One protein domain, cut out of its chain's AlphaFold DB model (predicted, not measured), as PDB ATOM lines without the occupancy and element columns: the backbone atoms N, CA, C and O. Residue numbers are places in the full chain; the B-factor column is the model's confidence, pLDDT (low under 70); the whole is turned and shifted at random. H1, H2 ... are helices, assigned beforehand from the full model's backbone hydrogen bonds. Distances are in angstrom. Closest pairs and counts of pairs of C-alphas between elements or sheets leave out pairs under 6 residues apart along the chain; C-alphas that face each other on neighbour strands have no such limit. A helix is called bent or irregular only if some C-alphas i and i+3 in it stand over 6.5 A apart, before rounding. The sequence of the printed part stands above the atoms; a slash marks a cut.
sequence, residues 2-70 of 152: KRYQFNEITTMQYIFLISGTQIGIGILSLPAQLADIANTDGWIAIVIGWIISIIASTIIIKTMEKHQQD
ATOM      1  N   LYS A   2      36.815 -30.026  15.452       36.50
ATOM      2  CA  LYS A   2      36.024 -31.045  16.173       36.50
ATOM      3  C   LYS A   2      35.022 -30.314  17.077       36.50
ATOM      4  O   LYS A   2      35.419 -29.852  18.139       36.50
ATOM      5  N   ARG A   3      33.783 -30.096  16.615       43.56
ATOM      6  CA  ARG A   3      32.811 -29.216  17.306       43.56
ATOM      7  C   ARG A   3      31.868 -29.893  18.304       43.56
ATOM      8  O   ARG A   3      31.192 -29.172  19.021       43.56
ATOM      9  N   TYR A   4      31.895 -31.215  18.447       49.59
ATOM     10  CA  TYR A   4      31.143 -31.908  19.496       49.59
ATOM     11  C   TYR A   4      32.006 -33.038  20.057       49.59
ATOM     12  O   TYR A   4      32.272 -34.021  19.369       49.59
ATOM     13  N   GLN A   5      32.521 -32.870  21.277       42.28
ATOM     14  CA  GLN A   5      32.971 -34.024  22.051       42.28
ATOM     15  C   GLN A   5      31.705 -34.711  22.555       42.28
ATOM     16  O   GLN A   5      30.945 -34.115  23.316       42.28
ATOM     17  N   PHE A   6      31.439 -35.918  22.060       50.72
ATOM     18  CA  PHE A   6      30.374 -36.762  22.578       50.72
ATOM     19  C   PHE A   6      30.718 -37.101  24.028       50.72
ATOM     20  O   PHE A   6      31.571 -37.943  24.287       50.72
ATOM     21  N   ASN A   7      30.088 -36.410  24.977       58.03
ATOM     22  CA  ASN A   7      29.939 -36.970  26.309       58.03
ATOM     23  C   ASN A   7      28.952 -38.125  26.147       58.03
ATOM     24  O   ASN A   7      27.763 -37.894  25.920       58.03
ATOM     25  N   GLU A   8      29.464 -39.351  26.163       66.19
ATOM     26  CA  GLU A   8      28.630 -40.542  26.072       66.19
ATOM     27  C   GLU A   8      27.717 -40.592  27.300       66.19
ATOM     28  O   GLU A   8      28.175 -40.629  28.442       66.19
ATOM     29  N   ILE A   9      26.409 -40.523  27.056       74.44
ATOM     30  CA  ILE A   9      25.387 -40.731  28.078       74.44
ATOM     31  C   ILE A   9      25.142 -42.229  28.215       74.44
ATOM     32  O   ILE A   9      25.046 -42.946  27.218       74.44
ATOM     33  N   THR A  10      25.028 -42.722  29.445       84.38
ATOM     34  CA  THR A  10      24.724 -44.141  29.661       84.38
ATOM     35  C   THR A  10      23.284 -44.447  29.242       84.38
ATOM     36  O   THR A  10      22.412 -43.575  29.265       84.38
ATOM     37  N   THR A  11      22.988 -45.704  28.902       80.62
ATOM     38  CA  THR A  11      21.624 -46.127  28.532       80.62
ATOM     39  C   THR A  11      20.606 -45.780  29.619       80.62
ATOM     40  O   THR A  11      19.508 -45.318  29.316       80.62
ATOM     41  N   MET A  12      20.983 -45.925  30.893       77.31
ATOM     42  CA  MET A  12      20.122 -45.540  32.014       77.31
ATOM     43  C   MET A  12      19.900 -44.026  32.079       77.31
ATOM     44  O   MET A  12      18.760 -43.592  32.236       77.31
ATOM     45  N   GLN A  13      20.947 -43.208  31.898       77.88
ATOM     46  CA  GLN A  13      20.803 -41.746  31.840       77.88
ATOM     47  C   GLN A  13      19.870 -41.321  30.704       77.88
ATOM     48  O   GLN A  13      19.012 -40.464  30.897       77.88
ATOM     49  N   TYR A  14      20.005 -41.947  29.536       81.06
ATOM     50  CA  TYR A  14      19.145 -41.691  28.388       81.06
ATOM     51  C   TYR A  14      17.671 -42.023  28.681       81.06
ATOM     52  O   TYR A  14      16.792 -41.196  28.427       81.06
ATOM     53  N   ILE A  15      17.397 -43.189  29.282       82.19
ATOM     54  CA  ILE A  15      16.038 -43.609  29.660       82.19
ATOM     55  C   ILE A  15      15.421 -42.636  30.674       82.19
ATOM     56  O   ILE A  15      14.276 -42.209  30.492       82.19
ATOM     57  N   PHE A  16      16.158 -42.241  31.715       81.12
ATOM     58  CA  PHE A  16      15.655 -41.294  32.715       81.12
ATOM     59  C   PHE A  16      15.448 -39.895  32.143       81.12
ATOM     60  O   PHE A  16      14.455 -39.248  32.464       81.12
ATOM     61  N   LEU A  17      16.335 -39.435  31.261       81.88
ATOM     62  CA  LEU A  17      16.208 -38.122  30.636       81.88
ATOM     63  C   LEU A  17      14.963 -38.054  29.748       81.88
ATOM     64  O   LEU A  17      14.192 -37.098  29.838       81.88
ATOM     65  N   ILE A  18      14.726 -39.080  28.930       83.00
ATOM     66  CA  ILE A  18      13.545 -39.132  28.063       83.00
ATOM     67  C   ILE A  18      12.262 -39.277  28.877       83.00
ATOM     68  O   ILE A  18      11.324 -38.511  28.661       83.00
ATOM     69  N   SER A  19      12.211 -40.224  29.812       82.25
ATOM     70  CA  SER A  19      11.001 -40.450  30.615       82.25
ATOM     71  C   SER A  19      10.698 -39.264  31.536       82.25
ATOM     72  O   SER A  19       9.559 -38.809  31.584       82.25
ATOM     73  N   GLY A  20      11.715 -38.680  32.176       81.19
ATOM     74  CA  GLY A  20      11.576 -37.494  33.020       81.19
ATOM     75  C   GLY A  20      11.104 -36.257  32.255       81.19
ATOM     76  O   GLY A  20      10.310 -35.489  32.785       81.19
ATOM     77  N   THR A  21      11.523 -36.084  30.997       80.94
ATOM     78  CA  THR A  21      11.071 -34.951  30.167       80.94
ATOM     79  C   THR A  21       9.618 -35.108  29.699       80.94
ATOM     80  O   THR A  21       8.940 -34.111  29.461       80.94
ATOM     81  N   GLN A  22       9.122 -36.342  29.557       81.19
ATOM     82  CA  GLN A  22       7.733 -36.605  29.153       81.19
ATOM     83  C   GLN A  22       6.734 -36.382  30.293       81.19
ATOM     84  O   GLN A  22       5.578 -36.035  30.041       81.19
ATOM     85  N   ILE A  23       7.161 -36.574  31.543       82.00
ATOM     86  CA  ILE A  23       6.309 -36.364  32.713       82.00
ATOM     87  C   ILE A  23       6.185 -34.857  32.965       82.00
ATOM     88  O   ILE A  23       7.121 -34.196  33.403       82.00
ATOM     89  N   GLY A  24       4.998 -34.314  32.706       79.75
ATOM     90  CA  GLY A  24       4.660 -32.917  32.979       79.75
ATOM     91  C   GLY A  24       3.294 -32.775  33.646       79.75
ATOM     92  O   GLY A  24       2.627 -33.762  33.938       79.75
ATOM     93  N   ILE A  25       2.840 -31.531  33.832       72.00
ATOM     94  CA  ILE A  25       1.535 -31.210  34.452       72.00
ATOM     95  C   ILE A  25       0.368 -31.893  33.720       72.00
ATOM     96  O   ILE A  25      -0.627 -32.258  34.342       72.00
ATOM     97  N   GLY A  26       0.527 -32.140  32.415       75.69
ATOM     98  CA  GLY A  26      -0.458 -32.839  31.597       75.69
ATOM     99  C   GLY A  26      -0.847 -34.216  32.136       75.69
ATOM    100  O   GLY A  26      -1.986 -34.613  31.942       75.69
ATOM    101  N   ILE A  27       0.017 -34.918  32.879       82.88
ATOM    102  CA  ILE A  27      -0.339 -36.229  33.450       82.88
ATOM    103  C   ILE A  27      -1.486 -36.139  34.470       82.88
ATOM    104  O   ILE A  27      -2.232 -37.099  34.637       82.88
ATOM    105  N   LEU A  28      -1.641 -34.984  35.127       80.56
ATOM    106  CA  LEU A  28      -2.680 -34.747  36.130       80.56
ATOM    107  C   LEU A  28      -3.999 -34.299  35.493       80.56
ATOM    108  O   LEU A  28      -5.066 -34.669  35.973       80.56
ATOM    109  N   SER A  29      -3.941 -33.501  34.422       81.56
ATOM    110  CA  SER A  29      -5.138 -32.923  33.796       81.56
ATOM    111  C   SER A  29      -5.701 -33.763  32.649       81.56
ATOM    112  O   SER A  29      -6.906 -33.741  32.411       81.56
ATOM    113  N   LEU A  30      -4.854 -34.502  31.929       85.50
ATOM    114  CA  LEU A  30      -5.229 -35.225  30.711       85.50
ATOM    115  C   LEU A  30      -6.247 -36.355  30.952       85.50
ATOM    116  O   LEU A  30      -7.194 -36.431  30.174       85.50
ATOM    117  N   PRO A  31      -6.150 -37.183  32.014       85.81
ATOM    118  CA  PRO A  31      -7.166 -38.202  32.285       85.81
ATOM    119  C   PRO A  31      -8.545 -37.600  32.574       85.81
ATOM    120  O   PRO A  31      -9.540 -38.115  32.079       85.81
ATOM    121  N   ALA A  32      -8.598 -36.494  33.326       85.38
ATOM    122  CA  ALA A  32      -9.848 -35.801  33.636       85.38
ATOM    123  C   ALA A  32     -10.489 -35.218  32.367       85.38
ATOM    124  O   ALA A  32     -11.653 -35.478  32.088       85.38
ATOM    125  N   GLN A  33      -9.700 -34.527  31.536       87.44
ATOM    126  CA  GLN A  33     -10.182 -33.980  30.263       87.44
ATOM    127  C   GLN A  33     -10.662 -35.073  29.298       87.44
ATOM    128  O   GLN A  33     -11.650 -34.892  28.594       87.44
ATOM    129  N   LEU A  34      -9.974 -36.217  29.256       89.50
ATOM    130  CA  LEU A  34     -10.385 -37.346  28.425       89.50
ATOM    131  C   LEU A  34     -11.646 -38.028  28.954       89.50
ATOM    132  O   LEU A  34     -12.467 -38.453  28.144       89.50
ATOM    133  N   ALA A  35     -11.817 -38.114  30.273       88.88
ATOM    134  CA  ALA A  35     -13.041 -38.630  30.874       88.88
ATOM    135  C   ALA A  35     -14.247 -37.733  30.558       88.88
ATOM    136  O   ALA A  35     -15.313 -38.246  30.239       88.88
ATOM    137  N   ASP A  36     -14.075 -36.410  30.540       90.12
ATOM    138  CA  ASP A  36     -15.163 -35.488  30.187       90.12
ATOM    139  C   ASP A  36     -15.615 -35.637  28.721       90.12
ATOM    140  O   ASP A  36     -16.794 -35.479  28.410       90.12
ATOM    141  N   ILE A  37     -14.690 -35.954  27.808       90.81
ATOM    142  CA  ILE A  37     -14.974 -36.053  26.366       90.81
ATOM    143  C   ILE A  37     -15.433 -37.464  25.969       90.81
ATOM    144  O   ILE A  37     -16.382 -37.620  25.201       90.81
ATOM    145  N   ALA A  38     -14.739 -38.494  26.453       88.19
ATOM    146  CA  ALA A  38     -14.887 -39.884  26.020       88.19
ATOM    147  C   ALA A  38     -15.403 -40.819  27.131       88.19
ATOM    148  O   ALA A  38     -15.443 -42.036  26.937       88.19
ATOM    149  N   ASN A  39     -15.814 -40.276  28.283       87.62
ATOM    150  CA  ASN A  39     -16.259 -41.035  29.456       87.62
ATOM    151  C   ASN A  39     -15.251 -42.138  29.823       87.62
ATOM    152  O   ASN A  39     -14.065 -41.880  30.035       87.62
ATOM    153  N   THR A  40     -15.711 -43.383  29.900       85.69
ATOM    154  CA  THR A  40     -14.911 -44.527  30.339       85.69
ATOM    155  C   THR A  40     -13.874 -44.964  29.303       85.69
ATOM    156  O   THR A  40     -12.883 -45.577  29.685       85.69
ATOM    157  N   ASP A  41     -14.025 -44.604  28.025       88.62
ATOM    158  CA  ASP A  41     -13.151 -45.075  26.937       88.62
ATOM    159  C   ASP A  41     -11.956 -44.142  26.658       88.62
ATOM    160  O   ASP A  41     -11.110 -44.426  25.805       88.62
ATOM    161  N   GLY A  42     -11.823 -43.044  27.413       86.19
ATOM    162  CA  GLY A  42     -10.753 -42.055  27.235       86.19
ATOM    163  C   GLY A  42      -9.331 -42.615  27.374       86.19
ATOM    164  O   GLY A  42      -8.398 -42.096  26.760       86.19
ATOM    165  N   TRP A  43      -9.140 -43.715  28.110       87.81
ATOM    166  CA  TRP A  43      -7.823 -44.344  28.287       87.81
ATOM    167  C   TRP A  43      -7.241 -44.906  26.979       87.81
ATOM    168  O   TRP A  43      -6.019 -44.941  26.821       87.81
ATOM    169  N   ILE A  44      -8.084 -45.289  26.013       91.25
ATOM    170  CA  ILE A  44      -7.642 -45.834  24.719       91.25
ATOM    171  C   ILE A  44      -6.857 -44.769  23.940       91.25
ATOM    172  O   ILE A  44      -5.818 -45.065  23.347       91.25
ATOM    173  N   ALA A  45      -7.294 -43.506  24.005       90.75
ATOM    174  CA  ALA A  45      -6.598 -42.387  23.373       90.75
ATOM    175  C   ALA A  45      -5.186 -42.181  23.950       90.75
ATOM    176  O   ALA A  45      -4.259 -41.855  23.206       90.75
ATOM    177  N   ILE A  46      -4.999 -42.433  25.253       90.00
ATOM    178  CA  ILE A  46      -3.689 -42.351  25.919       90.00
ATOM    179  C   ILE A  46      -2.741 -43.412  25.352       90.00
ATOM    180  O   ILE A  46      -1.607 -43.097  24.984       90.00
ATOM    181  N   VAL A  47      -3.212 -44.656  25.232       91.75
ATOM    182  CA  VAL A  47      -2.416 -45.772  24.693       91.75
ATOM    183  C   VAL A  47      -2.029 -45.513  23.236       91.75
ATOM    184  O   VAL A  47      -0.867 -45.685  22.864       91.75
ATOM    185  N   ILE A  48      -2.970 -45.044  22.416       93.06
ATOM    186  CA  ILE A  48      -2.706 -44.713  21.011       93.06
ATOM    187  C   ILE A  48      -1.690 -43.568  20.904       93.06
ATOM    188  O   ILE A  48      -0.725 -43.671  20.143       93.06
ATOM    189  N   GLY A  49      -1.856 -42.501  21.694       91.06
ATOM    190  CA  GLY A  49      -0.919 -41.375  21.722       91.06
ATOM    191  C   GLY A  49       0.497 -41.793  22.124       91.06
ATOM    192  O   GLY A  49       1.477 -41.335  21.527       91.06
ATOM    193  N   TRP A  50       0.616 -42.721  23.075       90.38
ATOM    194  CA  TRP A  50       1.896 -43.292  23.488       90.38
ATOM    195  C   TRP A  50       2.575 -44.087  22.364       90.38
ATOM    196  O   TRP A  50       3.754 -43.856  22.078       90.38
ATOM    197  N   ILE A  51       1.835 -44.948  21.654       94.50
ATOM    198  CA  ILE A  51       2.364 -45.717  20.512       94.50
ATOM    199  C   ILE A  51       2.868 -44.779  19.409       94.50
ATOM    200  O   ILE A  51       3.990 -44.938  18.921       94.50
ATOM    201  N   ILE A  52       2.076 -43.766  19.043       94.56
ATOM    202  CA  ILE A  52       2.460 -42.774  18.027       94.56
ATOM    203  C   ILE A  52       3.735 -42.030  18.450       94.56
ATOM    204  O   ILE A  52       4.636 -41.832  17.632       94.56
ATOM    205  N   SER A  53       3.847 -41.672  19.731       90.62
ATOM    206  CA  SER A  53       5.021 -40.977  20.273       90.62
ATOM    207  C   SER A  53       6.290 -41.833  20.196       90.62
ATOM    208  O   SER A  53       7.352 -41.322  19.836       90.62
ATOM    209  N   ILE A  54       6.195 -43.141  20.462       90.75
ATOM    210  CA  ILE A  54       7.323 -44.077  20.319       90.75
ATOM    211  C   ILE A  54       7.769 -44.186  18.859       90.75
ATOM    212  O   ILE A  54       8.971 -44.140  18.572       90.75
ATOM    213  N   ILE A  55       6.818 -44.309  17.931       94.12
ATOM    214  CA  ILE A  55       7.115 -44.391  16.496       94.12
ATOM    215  C   ILE A  55       7.825 -43.112  16.037       94.12
ATOM    216  O   ILE A  55       8.890 -43.190  15.419       94.12
ATOM    217  N   ALA A  56       7.295 -41.940  16.396       90.94
ATOM    218  CA  ALA A  56       7.903 -40.653  16.068       90.94
ATOM    219  C   ALA A  56       9.318 -40.518  16.659       90.94
ATOM    220  O   ALA A  56      10.252 -40.153  15.942       90.94
ATOM    221  N   SER A  57       9.502 -40.884  17.931       88.44
ATOM    222  CA  SER A  57      10.811 -40.878  18.599       88.44
ATOM    223  C   SER A  57      11.826 -41.767  17.871       88.44
ATOM    224  O   SER A  57      12.938 -41.332  17.565       88.44
ATOM    225  N   THR A  58      11.423 -42.979  17.485       89.38
ATOM    226  CA  THR A  58      12.287 -43.927  16.764       89.38
ATOM    227  C   THR A  58      12.732 -43.376  15.408       89.38
ATOM    228  O   THR A  58      13.894 -43.531  15.024       89.38
ATOM    229  N   ILE A  59      11.833 -42.701  14.686       90.44
ATOM    230  CA  ILE A  59      12.155 -42.052  13.408       90.44
ATOM    231  C   ILE A  59      13.179 -40.932  13.617       90.44
ATOM    232  O   ILE A  59      14.155 -40.856  12.867       90.44
ATOM    233  N   ILE A  60      12.991 -40.092  14.640       87.56
ATOM    234  CA  ILE A  60      13.913 -38.991  14.957       87.56
ATOM    235  C   ILE A  60      15.305 -39.542  15.284       87.56
ATOM    236  O   ILE A  60      16.288 -39.075  14.707       87.56
ATOM    237  N   ILE A  61      15.395 -40.563  16.142       86.12
ATOM    238  CA  ILE A  61      16.671 -41.167  16.553       86.12
ATOM    239  C   ILE A  61      17.416 -41.740  15.344       86.12
ATOM    240  O   ILE A  61      18.564 -41.367  15.108       86.12
ATOM    241  N   LYS A  62      16.755 -42.570  14.523       86.62
ATOM    242  CA  LYS A  62      17.373 -43.163  13.321       86.62
ATOM    243  C   LYS A  62      17.814 -42.110  12.304       86.62
ATOM    244  O   LYS A  62      18.822 -42.266  11.619       86.62
ATOM    245  N   THR A  63      17.049 -41.029  12.193       86.31
ATOM    246  CA  THR A  63      17.376 -39.920  11.294       86.31
ATOM    247  C   THR A  63      18.621 -39.170  11.777       86.31
ATOM    248  O   THR A  63      19.500 -38.863  10.971       86.31
ATOM    249  N   MET A  64      18.726 -38.923  13.083       83.75
ATOM    250  CA  MET A  64      19.883 -38.271  13.701       83.75
ATOM    251  C   MET A  64      21.137 -39.149  13.680       83.75
ATOM    252  O   MET A  64      22.233 -38.642  13.454       83.75
ATOM    253  N   GLU A  65      20.991 -40.466  13.833       82.19
ATOM    254  CA  GLU A  65      22.097 -41.426  13.730       82.19
ATOM    255  C   GLU A  65      22.767 -41.395  12.345       82.19
ATOM    256  O   GLU A  65      23.985 -41.546  12.235       82.19
ATOM    257  N   LYS A  66      21.988 -41.136  11.286       81.88
ATOM    258  CA  LYS A  66      22.490 -40.997   9.911       81.88
ATOM    259  C   LYS A  66      23.161 -39.642   9.639       81.88
ATOM    260  O   LYS A  66      23.987 -39.550   8.734       81.88
ATOM    261  N   HIS A  67      22.829 -38.606  10.412       81.19
ATOM    262  CA  HIS A  67      23.309 -37.228  10.236       81.19
ATOM    263  C   HIS A  67      23.949 -36.688  11.522       81.19
ATOM    264  O   HIS A  67      23.564 -35.646  12.038       81.19
ATOM    265  N   GLN A  68      24.964 -37.392  12.030       68.44
ATOM    266  CA  GLN A  68      25.579 -37.133  13.346       68.44
ATOM    267  C   GLN A  68      26.223 -35.745  13.510       68.44
ATOM    268  O   GLN A  68      26.568 -35.362  14.624       68.44
ATOM    269  N   GLN A  69      26.440 -35.009  12.415       72.62
ATOM    270  CA  GLN A  69      27.061 -33.679  12.443       72.62
ATOM    271  C   GLN A  69      26.065 -32.523  12.307       72.62
ATOM    272  O   GLN A  69      26.458 -31.379  12.525       72.62
ATOM    273  N   ASP A  70      24.802 -32.812  11.984       77.19
ATOM    274  CA  ASP A  70      23.764 -31.806  11.764       77.19
ATOM    275  C   ASP A  70      22.790 -31.796  12.957       77.19
ATOM    276  O   ASP A  70      22.399 -32.846  13.466       77.19
TER     277      ASP A  70
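This is residues 2 to 70 of the 152 residues of a protein of Anoxybacillus sp. BCO1 (UniProt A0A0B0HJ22). The domain is a long, narrow helical chain folded back on itself at one sharp bend: the long arm H2b makes one limb, H1 and the arm H2a follow each other in the other limb, and the limbs touch near the bend, while residues 47 to 66 of H2b stand free. The printed part has 69 residues, with two named helices, H1 then H2, and no named strand; the class is all helix. It is only just extended, close to loose, with a radius of gyration of the C-alphas of 16.8 A, and a rod in outline, spanning 54 by 20 by 18 A.

H2, residues 26 to 66, was assigned as one helix by its hydrogen bonds but is bent: C-alphas 37 and 40 are 9.4 A apart. Its arms are H2a, residues 26 to 37, and H2b, residues 40 to 66. They touch, with residues 31 to 35 of H2a and 41 to 43 of H2b alone; the closest C-alphas are those of Leu 34 and Gly 42, 4.9 A apart. They run opposite ways at a steep tilt of 46 degrees. H1, residues 11 to 22, is joined to H2a by a tight link of 3 residues, and is apart from H2a and from H2b. In H1 every O i to N i+4 pair is within hydrogen-bond range; in H2a 6 of 8 are, and in H2b 20 of 23.

H2b measures 42.8 A from C-alpha 40 at (-14.911, -44.527, 30.339) to C-alpha 66 at (22.490, -40.997, 9.911). H2a measures 15.8 A. Both arms are irregular: C-alphas 28 and 31 are 6.8 A apart, C-alphas 40 and 43 7.4 A. H1 measures 16.9 A and begins at C-alpha 11, (21.624, -46.127, 28.532).

The two C-alphas farthest apart are those of Lys 2 and Asn 39, at 54.9 A. The printed part has no cut. Residues 2 to 8 and residue 68 have pLDDT under 70.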